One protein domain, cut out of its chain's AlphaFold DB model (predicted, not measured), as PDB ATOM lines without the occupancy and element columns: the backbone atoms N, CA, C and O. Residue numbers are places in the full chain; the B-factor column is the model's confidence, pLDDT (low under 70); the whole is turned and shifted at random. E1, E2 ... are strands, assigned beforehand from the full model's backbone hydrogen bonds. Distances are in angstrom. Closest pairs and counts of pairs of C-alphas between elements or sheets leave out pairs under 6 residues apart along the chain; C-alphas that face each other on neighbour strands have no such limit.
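What this domain is: This is residues 2 to 72 of the 119 residues of an uncharacterized protein of Mycolicibacterium hassiacum (strain DSM 44199 / CIP 105218 / JCM 12690 / 3849) (UniProt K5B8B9). Two two-stranded hairpins lie side by side as a loose, flattish array, E1 and E2 beside E3 and E4, with a gap between E2 and E3 and a long loop, residues 36 to 50, joining them. The 71 printed residues are all strand in class, with under half, 35, in four named strands, E1 to E4, and no named helix; both sheets are antiparallel. The whole is loose, with a radius of gyration of the C-alphas of 15.7 A and spans of 46 by 32 by 19 A.

Where its parts are: E2, residues 25 to 35, is 29.8 A long and bends by 54 degrees at residue 28. E1, residues 13 to 22, is 30.1 A long and begins at C-alpha 13 (-48.047, -8.374, 252.726). E3 is residues 51 to 57, 20.1 A; E4 is residues 63 to 69, 19.8 A, ending at C-alpha 69 (-42.088, 3.902, 237.744).

How they stand to each other: The hairpin E1 and E2 is antiparallel at 167 degrees, with N 18 and O 30 at 2.9 A, within hydrogen-bond range. The hairpin E3 and E4 is antiparallel at 171 degrees, with N 55 and O 65 at 2.9 A, within hydrogen-bond range. E2 and E3 are near each other, with 10 pairs of C-alphas within 10 A. E1 and E4 are apart.

The domain as a whole: The C-alphas of Arg 2 and Asp 23, the farthest apart, are 47.8 A apart. The printed part has no cut. The link E2 to E3 is long. Residues 2 to 3 and 71 are under 70 in pLDDT.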
ATOM      1  N   ARG A   2     -31.047 -10.484 249.121       54.12
ATOM      2  CA  ARG A   2     -31.315 -11.872 248.696       54.12
ATOM      3  C   ARG A   2     -32.802 -12.170 248.867       54.12
ATOM      4  O   ARG A   2     -33.319 -12.018 249.970       54.12
ATOM      5  N   ALA A   3     -33.462 -12.597 247.794       69.19
ATOM      6  CA  ALA A   3     -34.796 -13.174 247.887       69.19
ATOM      7  C   ALA A   3     -34.747 -14.432 248.772       69.19
ATOM      8  O   ALA A   3     -33.787 -15.203 248.709       69.19
ATOM      9  N   THR A   4     -35.766 -14.620 249.606       78.31
ATOM     10  CA  THR A   4     -35.907 -15.793 250.474       78.31
ATOM     11  C   THR A   4     -37.342 -16.298 250.442       78.31
ATOM     12  O   THR A   4     -38.267 -15.550 250.124       78.31
ATOM     13  N   THR A   5     -37.537 -17.570 250.772       85.50
ATOM     14  CA  THR A   5     -38.869 -18.164 250.880       85.50
ATOM     15  C   THR A   5     -39.541 -17.713 252.173       85.50
ATOM     16  O   THR A   5     -38.981 -17.842 253.262       85.50
ATOM     17  N   ILE A   6     -40.773 -17.228 252.055       86.12
ATOM     18  CA  ILE A   6     -41.635 -16.899 253.190       86.12
ATOM     19  C   ILE A   6     -42.374 -18.172 253.621       86.12
ATOM     20  O   ILE A   6     -43.004 -18.842 252.802       86.12
ATOM     21  N   ARG A   7     -42.277 -18.551 254.901       89.69
ATOM     22  CA  ARG A   7     -42.880 -19.795 255.413       89.69
ATOM     23  C   ARG A   7     -44.410 -19.703 255.406       89.69
ATOM     24  O   ARG A   7     -44.972 -18.682 255.796       89.69
ATOM     25  N   ALA A   8     -45.088 -20.800 255.072       89.44
ATOM     26  CA  ALA A   8     -46.541 -20.900 255.207       89.44
ATOM     27  C   ALA A   8     -47.015 -20.528 256.630       89.44
ATOM     28  O   ALA A   8     -46.390 -20.915 257.623       89.44
ATOM     29  N   GLY A   9     -48.114 -19.773 256.719       89.88
ATOM     30  CA  GLY A   9     -48.646 -19.246 257.982       89.88
ATOM     31  C   GLY A   9     -47.951 -17.977 258.493       89.88
ATOM     32  O   GLY A   9     -48.105 -17.637 259.662       89.88
ATOM     33  N   THR A  10     -47.172 -17.292 257.651       91.25
ATOM     34  CA  THR A  10     -46.586 -15.973 257.953       91.25
ATOM     35  C   THR A  10     -47.141 -14.892 257.016       91.25
ATOM     36  O   THR A  10     -47.931 -15.188 256.119       91.25
ATOM     37  N   VAL A  11     -46.783 -13.627 257.257       90.94
ATOM     38  CA  VAL A  11     -47.350 -12.468 256.551       90.94
ATOM     39  C   VAL A  11     -46.587 -12.204 255.252       90.94
ATOM     40  O   VAL A  11     -45.392 -11.921 255.282       90.94
ATOM     41  N   ALA A  12     -47.286 -12.272 254.117       89.62
ATOM     42  CA  ALA A  12     -46.730 -11.989 252.788       89.62
ATOM     43  C   ALA A  12     -46.963 -10.539 252.314       89.62
ATOM     44  O   ALA A  12     -46.366 -10.107 251.330       89.62
ATOM     45  N   GLY A  13     -47.811  -9.782 253.013       90.00
ATOM     46  CA  GLY A  13     -48.047  -8.374 252.726       90.00
ATOM     47  C   GLY A  13     -48.918  -7.686 253.768       90.00
ATOM     48  O   GLY A  13     -49.555  -8.331 254.601       90.00
ATOM     49  N   GLN A  14     -48.929  -6.361 253.709       92.69
ATOM     50  CA  GLN A  14     -49.668  -5.470 254.585       92.69
ATOM     51  C   GLN A  14     -50.370  -4.402 253.744       92.69
ATOM     52  O   GLN A  14     -49.748  -3.765 252.896       92.69
ATOM     53  N   LYS A  15     -51.665  -4.205 254.004       92.50
ATOM     54  CA  LYS A  15     -52.426  -3.057 253.512       92.50
ATOM     55  C   LYS A  15     -52.614  -2.092 254.673       92.50
ATOM     56  O   LYS A  15     -53.229  -2.462 255.673       92.50
ATOM     57  N   LEU A  16     -52.080  -0.886 254.547       95.06
ATOM     58  CA  LEU A  16     -52.327   0.210 255.472       95.06
ATOM     59  C   LEU A  16     -53.360   1.150 254.853       95.06
ATOM     60  O   LEU A  16     -53.340   1.387 253.646       95.06
ATOM     61  N   ILE A  17     -54.289   1.639 255.673       95.69
ATOM     62  CA  ILE A  17     -55.356   2.538 255.238       95.69
ATOM     63  C   ILE A  17     -55.439   3.687 256.230       95.69
ATOM     64  O   ILE A  17     -55.563   3.459 257.436       95.69
ATOM     65  N   TRP A  18     -55.420   4.907 255.709       98.00
ATOM     66  CA  TRP A  18     -55.696   6.119 256.464       98.00
ATOM     67  C   TRP A  18     -56.861   6.847 255.815       98.00
ATOM     68  O   TRP A  18     -56.834   7.123 254.616       98.00
ATOM     69  N   THR A  19     -57.864   7.182 256.622       97.56
ATOM     70  CA  THR A  19     -59.031   7.935 256.166       97.56
ATOM     71  C   THR A  19     -59.137   9.224 256.960       97.56
ATOM     72  O   THR A  19     -59.209   9.194 258.189       97.56
ATOM     73  N   ALA A  20     -59.157  10.355 256.260       97.12
ATOM     74  CA  ALA A  20     -59.501  11.642 256.842       97.12
ATOM     75  C   ALA A  20     -60.997  11.902 256.650       97.12
ATOM     76  O   ALA A  20     -61.533  11.691 255.559       97.12
ATOM     77  N   TYR A  21     -61.646  12.390 257.704       96.75
ATOM     78  CA  TYR A  21     -63.071  12.701 257.721       96.75
ATOM     79  C   TYR A  21     -63.299  14.196 257.927       96.75
ATOM     80  O   TYR A  21     -62.541  14.862 258.634       96.75
ATOM     81  N   ARG A  22     -64.380  14.700 257.341       95.69
ATOM     82  CA  ARG A  22     -64.951  16.019 257.604       95.69
ATOM     83  C   ARG A  22     -66.465  15.865 257.650       95.69
ATOM     84  O   ARG A  22     -67.027  15.286 256.729       95.69
ATOM     85  N   ASP A  23     -67.102  16.377 258.700       96.62
ATOM     86  CA  ASP A  23     -68.560  16.297 258.882       96.62
ATOM     87  C   ASP A  23     -69.085  14.849 258.733       96.62
ATOM     88  O   ASP A  23     -70.032  14.584 257.998       96.62
ATOM     89  N   ASP A  24     -68.391  13.897 259.372       96.38
ATOM     90  CA  ASP A  24     -68.620  12.439 259.305       96.38
ATOM     91  C   ASP A  24     -68.512  11.795 257.905       96.38
ATOM     92  O   ASP A  24     -68.703  10.586 257.752       96.38
ATOM     93  N   ALA A  25     -68.115  12.558 256.884       95.88
ATOM     94  CA  ALA A  25     -67.871  12.069 255.533       95.88
ATOM     95  C   ALA A  25     -66.362  11.889 255.261       95.88
ATOM     96  O   ALA A  25     -65.565  12.768 255.605       95.88
ATOM     97  N   PRO A  26     -65.925  10.776 254.637       95.94
ATOM     98  CA  PRO A  26     -64.534  10.609 254.231       95.94
ATOM     99  C   PRO A  26     -64.191  11.585 253.098       95.94
ATOM    100  O   PRO A  26     -64.893  11.646 252.092       95.94
ATOM    101  N   VAL A  27     -63.096  12.333 253.249       96.06
ATOM    102  CA  VAL A  27     -62.627  13.321 252.253       96.06
ATOM    103  C   VAL A  27     -61.281  12.962 251.628       96.06
ATOM    104  O   VAL A  27     -60.932  13.483 250.573       96.06
ATOM    105  N   LEU A  28     -60.522  12.069 252.264       95.50
ATOM    106  CA  LEU A  28     -59.280  11.517 251.734       95.50
ATOM    107  C   LEU A  28     -59.131  10.086 252.237       95.50
ATOM    108  O   LEU A  28     -59.202   9.849 253.442       95.50
ATOM    109  N   VAL A  29     -58.877   9.156 251.322       96.50
ATOM    110  CA  VAL A  29     -58.484   7.783 251.645       96.50
ATOM    111  C   VAL A  29     -57.122   7.537 251.012       96.50
ATOM    112  O   VAL A  29     -56.976   7.617 249.794       96.50
ATOM    113  N   ALA A  30     -56.127   7.253 251.843       95.69
ATOM    114  CA  ALA A  30     -54.811   6.817 251.409       95.69
ATOM    115  C   ALA A  30     -54.665   5.327 251.716       95.69
ATOM    116  O   ALA A  30     -54.818   4.906 252.863       95.69
ATOM    117  N   GLU A  31     -54.363   4.536 250.691       94.50
ATOM    118  CA  GLU A  31     -54.063   3.115 250.831       94.50
ATOM    119  C   GLU A  31     -52.618   2.859 250.419       94.50
ATOM    120  O   GLU A  31     -52.184   3.287 249.350       94.50
ATOM    121  N   GLU A  32     -51.888   2.123 251.248       92.81
ATOM    122  CA  GLU A  32     -50.519   1.721 250.961       92.81
ATOM    123  C   GLU A  32     -50.388   0.203 251.059       92.81
ATOM    124  O   GLU A  32     -50.823  -0.425 252.029       92.81
ATOM    125  N   TYR A  33     -49.797  -0.388 250.025       90.75
ATOM    126  CA  TYR A  33     -49.679  -1.828 249.862       90.75
ATOM    127  C   TYR A  33     -48.205  -2.217 249.873       90.75
ATOM    128  O   TYR A  33     -47.462  -1.897 248.945       90.75
ATOM    129  N   TRP A  34     -47.798  -2.947 250.905       88.44
ATOM    130  CA  TRP A  34     -46.463  -3.521 251.022       88.44
ATOM    131  C   TRP A  34     -46.553  -5.024 250.849       88.44
ATOM    132  O   TRP A  34     -47.330  -5.686 251.534       88.44
ATOM    133  N   THR A  35     -45.763  -5.584 249.943       88.44
ATOM    134  CA  THR A  35     -45.789  -7.017 249.659       88.44
ATOM    135  C   THR A  35     -44.392  -7.538 249.355       88.44
ATOM    136  O   THR A  35     -43.537  -6.810 248.854       88.44
ATOM    137  N   VAL A  36     -44.165  -8.812 249.668       85.81
ATOM    138  CA  VAL A  36     -42.958  -9.563 249.286       85.81
ATOM    139  C   VAL A  36     -43.241 -10.576 248.164       85.81
ATOM    140  O   VAL A  36     -42.393 -11.403 247.841       85.81
ATOM    141  N   THR A  37     -44.440 -10.522 247.579       83.44
ATOM    142  CA  THR A  37     -44.917 -11.343 246.457       83.44
ATOM    143  C   THR A  37     -45.763 -10.494 245.508       83.44
ATOM    144  O   THR A  37     -46.453  -9.572 245.938       83.44
ATOM    145  N   ASP A  38     -45.780 -10.817 244.221       79.31
ATOM    146  CA  ASP A  38     -46.625 -10.101 243.255       79.31
ATOM    147  C   ASP A  38     -48.107 -10.473 243.350       79.31
ATOM    148  O   ASP A  38     -48.952  -9.799 242.762       79.31
ATOM    149  N   GLN A  39     -48.422 -11.551 244.071       78.38
ATOM    150  CA  GLN A  39     -49.757 -12.131 244.133       78.38
ATOM    151  C   GLN A  39     -50.148 -12.409 245.582       78.38
ATOM    152  O   GLN A  39     -49.554 -13.258 246.253       78.38
ATOM    153  N   ILE A  40     -51.183 -11.711 246.045       84.25
ATOM    154  CA  ILE A  40     -51.889 -12.008 247.290       84.25
ATOM    155  C   ILE A  40     -53.328 -12.353 246.891       84.25
ATOM    156  O   ILE A  40     -54.030 -11.463 246.424       84.25
ATOM    157  N   PRO A  41     -53.792 -13.609 247.059       81.06
ATOM    158  CA  PRO A  41     -55.065 -14.062 246.484       81.06
ATOM    159  C   PRO A  41     -56.299 -13.240 246.876       81.06
ATOM    160  O   PRO A  41     -57.261 -13.174 246.120       81.06
ATOM    161  N   SER A  42     -56.291 -12.627 248.061       83.25
ATOM    162  CA  SER A  42     -57.387 -11.780 248.540       83.25
ATOM    163  C   SER A  42     -57.337 -10.344 248.010       83.25
ATOM    164  O   SER A  42     -58.286  -9.591 248.214       83.25
ATOM    165  N   TRP A  43     -56.242  -9.932 247.369       85.69
ATOM    166  CA  TRP A  43     -56.078  -8.597 246.807       85.69
ATOM    167  C   TRP A  43     -56.340  -8.655 245.304       85.69
ATOM    168  O   TRP A  43     -55.624  -9.320 244.563       85.69
ATOM    169  N   ASN A  44     -57.351  -7.922 244.833       79.88
ATOM    170  CA  ASN A  44     -57.640  -7.783 243.402       79.88
ATOM    171  C   ASN A  44     -56.694  -6.761 242.735       79.88
ATOM    172  O   ASN A  44     -57.139  -5.802 242.104       79.88
ATOM    173  N   ILE A  45     -55.390  -6.897 242.979       76.31
ATOM    174  CA  ILE A  45     -54.343  -5.992 242.497       76.31
ATOM    175  C   ILE A  45     -53.123  -6.830 242.120       76.31
ATOM    176  O   ILE A  45     -52.599  -7.576 242.944       76.31
ATOM    177  N   THR A  46     -52.646  -6.650 240.891       75.75
ATOM    178  CA  THR A  46     -51.371  -7.196 240.418       75.75
ATOM    179  C   THR A  46     -50.308  -6.098 240.456       75.75
ATOM    180  O   THR A  46     -50.516  -5.016 239.892       75.75
ATOM    181  N   PHE A  47     -49.179  -6.367 241.120       74.50
ATOM    182  CA  PHE A  47     -48.086  -5.397 241.275       74.50
ATOM    183  C   PHE A  47     -47.012  -5.493 240.179       74.50
ATOM    184  O   PHE A  47     -46.385  -4.479 239.878       74.50
ATOM    185  N   ASP A  48     -46.817  -6.667 239.564       74.31
ATOM    186  CA  ASP A  48     -45.797  -6.938 238.528       74.31
ATOM    187  C   ASP A  48     -44.373  -6.455 238.895       74.31
ATOM    188  O   ASP A  48     -43.591  -6.077 238.020       74.31
ATOM    189  N   GLY A  49     -44.036  -6.393 240.188       70.12
ATOM    190  CA  GLY A  49     -42.780  -5.824 240.676       70.12
ATOM    191  C   GLY A  49     -42.588  -4.331 240.377       70.12
ATOM    192  O   GLY A  49     -41.447  -3.876 240.285       70.12
ATOM    193  N   LYS A  50     -43.664  -3.560 240.174       73.44
ATOM    194  CA  LYS A  50     -43.606  -2.139 239.802       73.44
ATOM    195  C   LYS A  50     -44.099  -1.240 240.929       73.44
ATOM    196  O   LYS A  50     -45.108  -1.515 241.574       73.44
ATOM    197  N   PHE A  51     -43.432  -0.101 241.104       78.44
ATOM    198  CA  PHE A  51     -43.939   0.961 241.967       78.44
ATOM    199  C   PHE A  51     -45.068   1.705 241.247       78.44
ATOM    200  O   PHE A  51     -44.875   2.218 240.139       78.44
ATOM    201  N   ARG A  52     -46.242   1.755 241.878       83.50
ATOM    202  CA  ARG A  52     -47.455   2.362 241.330       83.50
ATOM    203  C   ARG A  52     -48.059   3.326 242.343       83.50
ATOM    204  O   ARG A  52     -48.252   2.964 243.498       83.50
ATOM    205  N   VAL A  53     -48.424   4.513 241.875       88.44
ATOM    206  CA  VAL A  53     -49.248   5.477 242.611       88.44
ATOM    207  C   VAL A  53     -50.521   5.697 241.812       88.44
ATOM    208  O   VAL A  53     -50.465   6.021 240.628       88.44
ATOM    209  N   ARG A  54     -51.674   5.520 242.454       91.62
ATOM    210  CA  ARG A  54     -52.978   5.808 241.859       91.62
ATOM    211  C   ARG A  54     -53.648   6.913 242.660       91.62
ATOM    212  O   ARG A  54     -53.771   6.794 243.873       91.62
ATOM    213  N   ALA A  55     -54.096   7.954 241.970       93.81
ATOM    214  CA  ALA A  55     -54.912   9.013 242.542       93.81
ATOM    215  C   ALA A  55     -56.270   9.033 241.835       93.81
ATOM    216  O   ALA A  55     -56.339   9.024 240.606       93.81
ATOM    217  N   ILE A  56     -57.341   9.039 242.622       95.38
ATOM    218  CA  ILE A  56     -58.717   9.184 242.149       95.38
ATOM    219  C   ILE A  56     -59.267  10.422 242.845       95.38
ATOM    220  O   ILE A  56     -59.275  10.488 244.071       95.38
ATOM    221  N   ILE A  57     -59.673  11.414 242.061       94.81
ATOM    222  CA  ILE A  57     -60.265  12.656 242.546       94.81
ATOM    223  C   ILE A  57     -61.708  12.661 242.066       94.81
ATOM    224  O   ILE A  57     -61.998  12.852 240.882       94.81
ATOM    225  N   GLU A  58     -62.610  12.417 243.007       94.44
ATOM    226  CA  GLU A  58     -64.044  12.487 242.778       94.44
ATOM    227  C   GLU A  58     -64.493  13.948 242.851       94.44
ATOM    228  O   GLU A  58     -64.181  14.672 243.795       94.44
ATOM    229  N   GLY A  59     -65.199  14.406 241.822       91.19
ATOM    230  CA  GLY A  59     -65.613  15.796 241.703       91.19
ATOM    231  C   GLY A  59     -65.907  16.172 240.260       91.19
ATOM    232  O   GLY A  59     -66.173  15.311 239.417       91.19
ATOM    233  N   VAL A  60     -65.859  17.473 239.981       92.12
ATOM    234  CA  VAL A  60     -66.014  18.020 238.633       92.12
ATOM    235  C   VAL A  60     -64.804  18.915 238.324       92.12
ATOM    236  O   VAL A  60     -64.693  19.986 238.920       92.12
ATOM    237  N   PRO A  61     -63.903  18.504 237.409       90.81
ATOM    238  CA  PRO A  61     -63.916  17.229 236.690       90.81
ATOM    239  C   PRO A  61     -63.568  16.044 237.605       90.81
ATOM    240  O   PRO A  61     -62.845  16.192 238.587       90.81
ATOM    241  N   ASN A  62     -64.052  14.857 237.241       92.88
ATOM    242  CA  ASN A  62     -63.549  13.612 237.813       92.88
ATOM    243  C   ASN A  62     -62.179  13.316 237.187       92.88
ATOM    244  O   ASN A  62     -62.033  13.399 235.964       92.88
ATOM    245  N   ILE A  63     -61.179  13.007 238.014       95.88
ATOM    246  CA  ILE A  63     -59.809  12.753 237.561       95.88
ATOM    247  C   ILE A  63     -59.355  11.397 238.088       95.88
ATOM    248  O   ILE A  63     -59.400  11.135 239.287       95.88
ATOM    249  N   GLN A  64     -58.820  10.565 237.197       95.25
ATOM    250  CA  GLN A  64     -58.058   9.383 237.572       95.25
ATOM    251  C   GLN A  64     -56.650   9.477 236.986       95.25
ATOM    252  O   GLN A  64     -56.483   9.663 235.782       95.25
ATOM    253  N   LEU A  65     -55.645   9.308 237.843       93.62
ATOM    254  CA  LEU A  65     -54.234   9.296 237.482       93.62
ATOM    255  C   LEU A  65     -53.585   8.001 237.972       93.62
ATOM    256  O   LEU A  65     -53.757   7.602 239.122       93.62
ATOM    257  N   GLU A  66     -52.811   7.367 237.096       90.56
ATOM    258  CA  GLU A  66     -51.923   6.264 237.447       90.56
ATOM    259  C   GLU A  66     -50.498   6.637 237.040       90.56
ATOM    260  O   GLU A  66     -50.220   6.916 235.874       90.56
ATOM    261  N   LEU A  67     -49.602   6.653 238.020       87.19
ATOM    262  CA  LEU A  67     -48.174   6.835 237.836       87.19
ATOM    263  C   LEU A  67     -47.484   5.500 238.092       87.19
ATOM    264  O   LEU A  67     -47.653   4.895 239.151       87.19
ATOM    265  N   GLN A  68     -46.671   5.069 237.138       85.62
ATOM    266  CA  GLN A  68     -45.854   3.870 237.248       85.62
ATOM    267  C   GLN A  68     -44.394   4.242 237.027       85.62
ATOM    268  O   GLN A  68     -44.054   4.861 236.021       85.62
ATOM    269  N   LEU A  69     -43.529   3.838 237.955       80.75
ATOM    270  CA  LEU A  69     -42.088   3.902 237.744       80.75
ATOM    271  C   LEU A  69     -41.664   2.589 237.092       80.75
ATOM    272  O   LEU A  69     -41.928   1.507 237.619       80.75
ATOM    273  N   THR A  70     -41.065   2.680 235.908       76.69
ATOM    274  CA  THR A  70     -40.580   1.507 235.177       76.69
ATOM    275  C   THR A  70     -39.371   0.906 235.876       76.69
ATOM    276  O   THR A  70     -38.636   1.618 236.549       76.69
ATOM    277  N   ASN A  71     -39.127  -0.388 235.689       68.44
ATOM    278  CA  ASN A  71     -37.895  -1.018 236.163       68.44
ATOM    279  C   ASN A  71     -36.716  -0.631 235.260       68.44
ATOM    280  O   ASN A  71     -36.888  -0.449 234.056       68.44
ATOM    281  N   GLY A  72     -35.526  -0.515 235.843       72.56
ATOM    282  CA  GLY A  72     -34.292  -0.226 235.118       72.56
ATOM    283  C   GLY A  72     -33.155   0.114 236.072       72.56
ATOM    284  O   GLY A  72     -33.398   0.726 237.115       72.56
TER     285      GLY A  72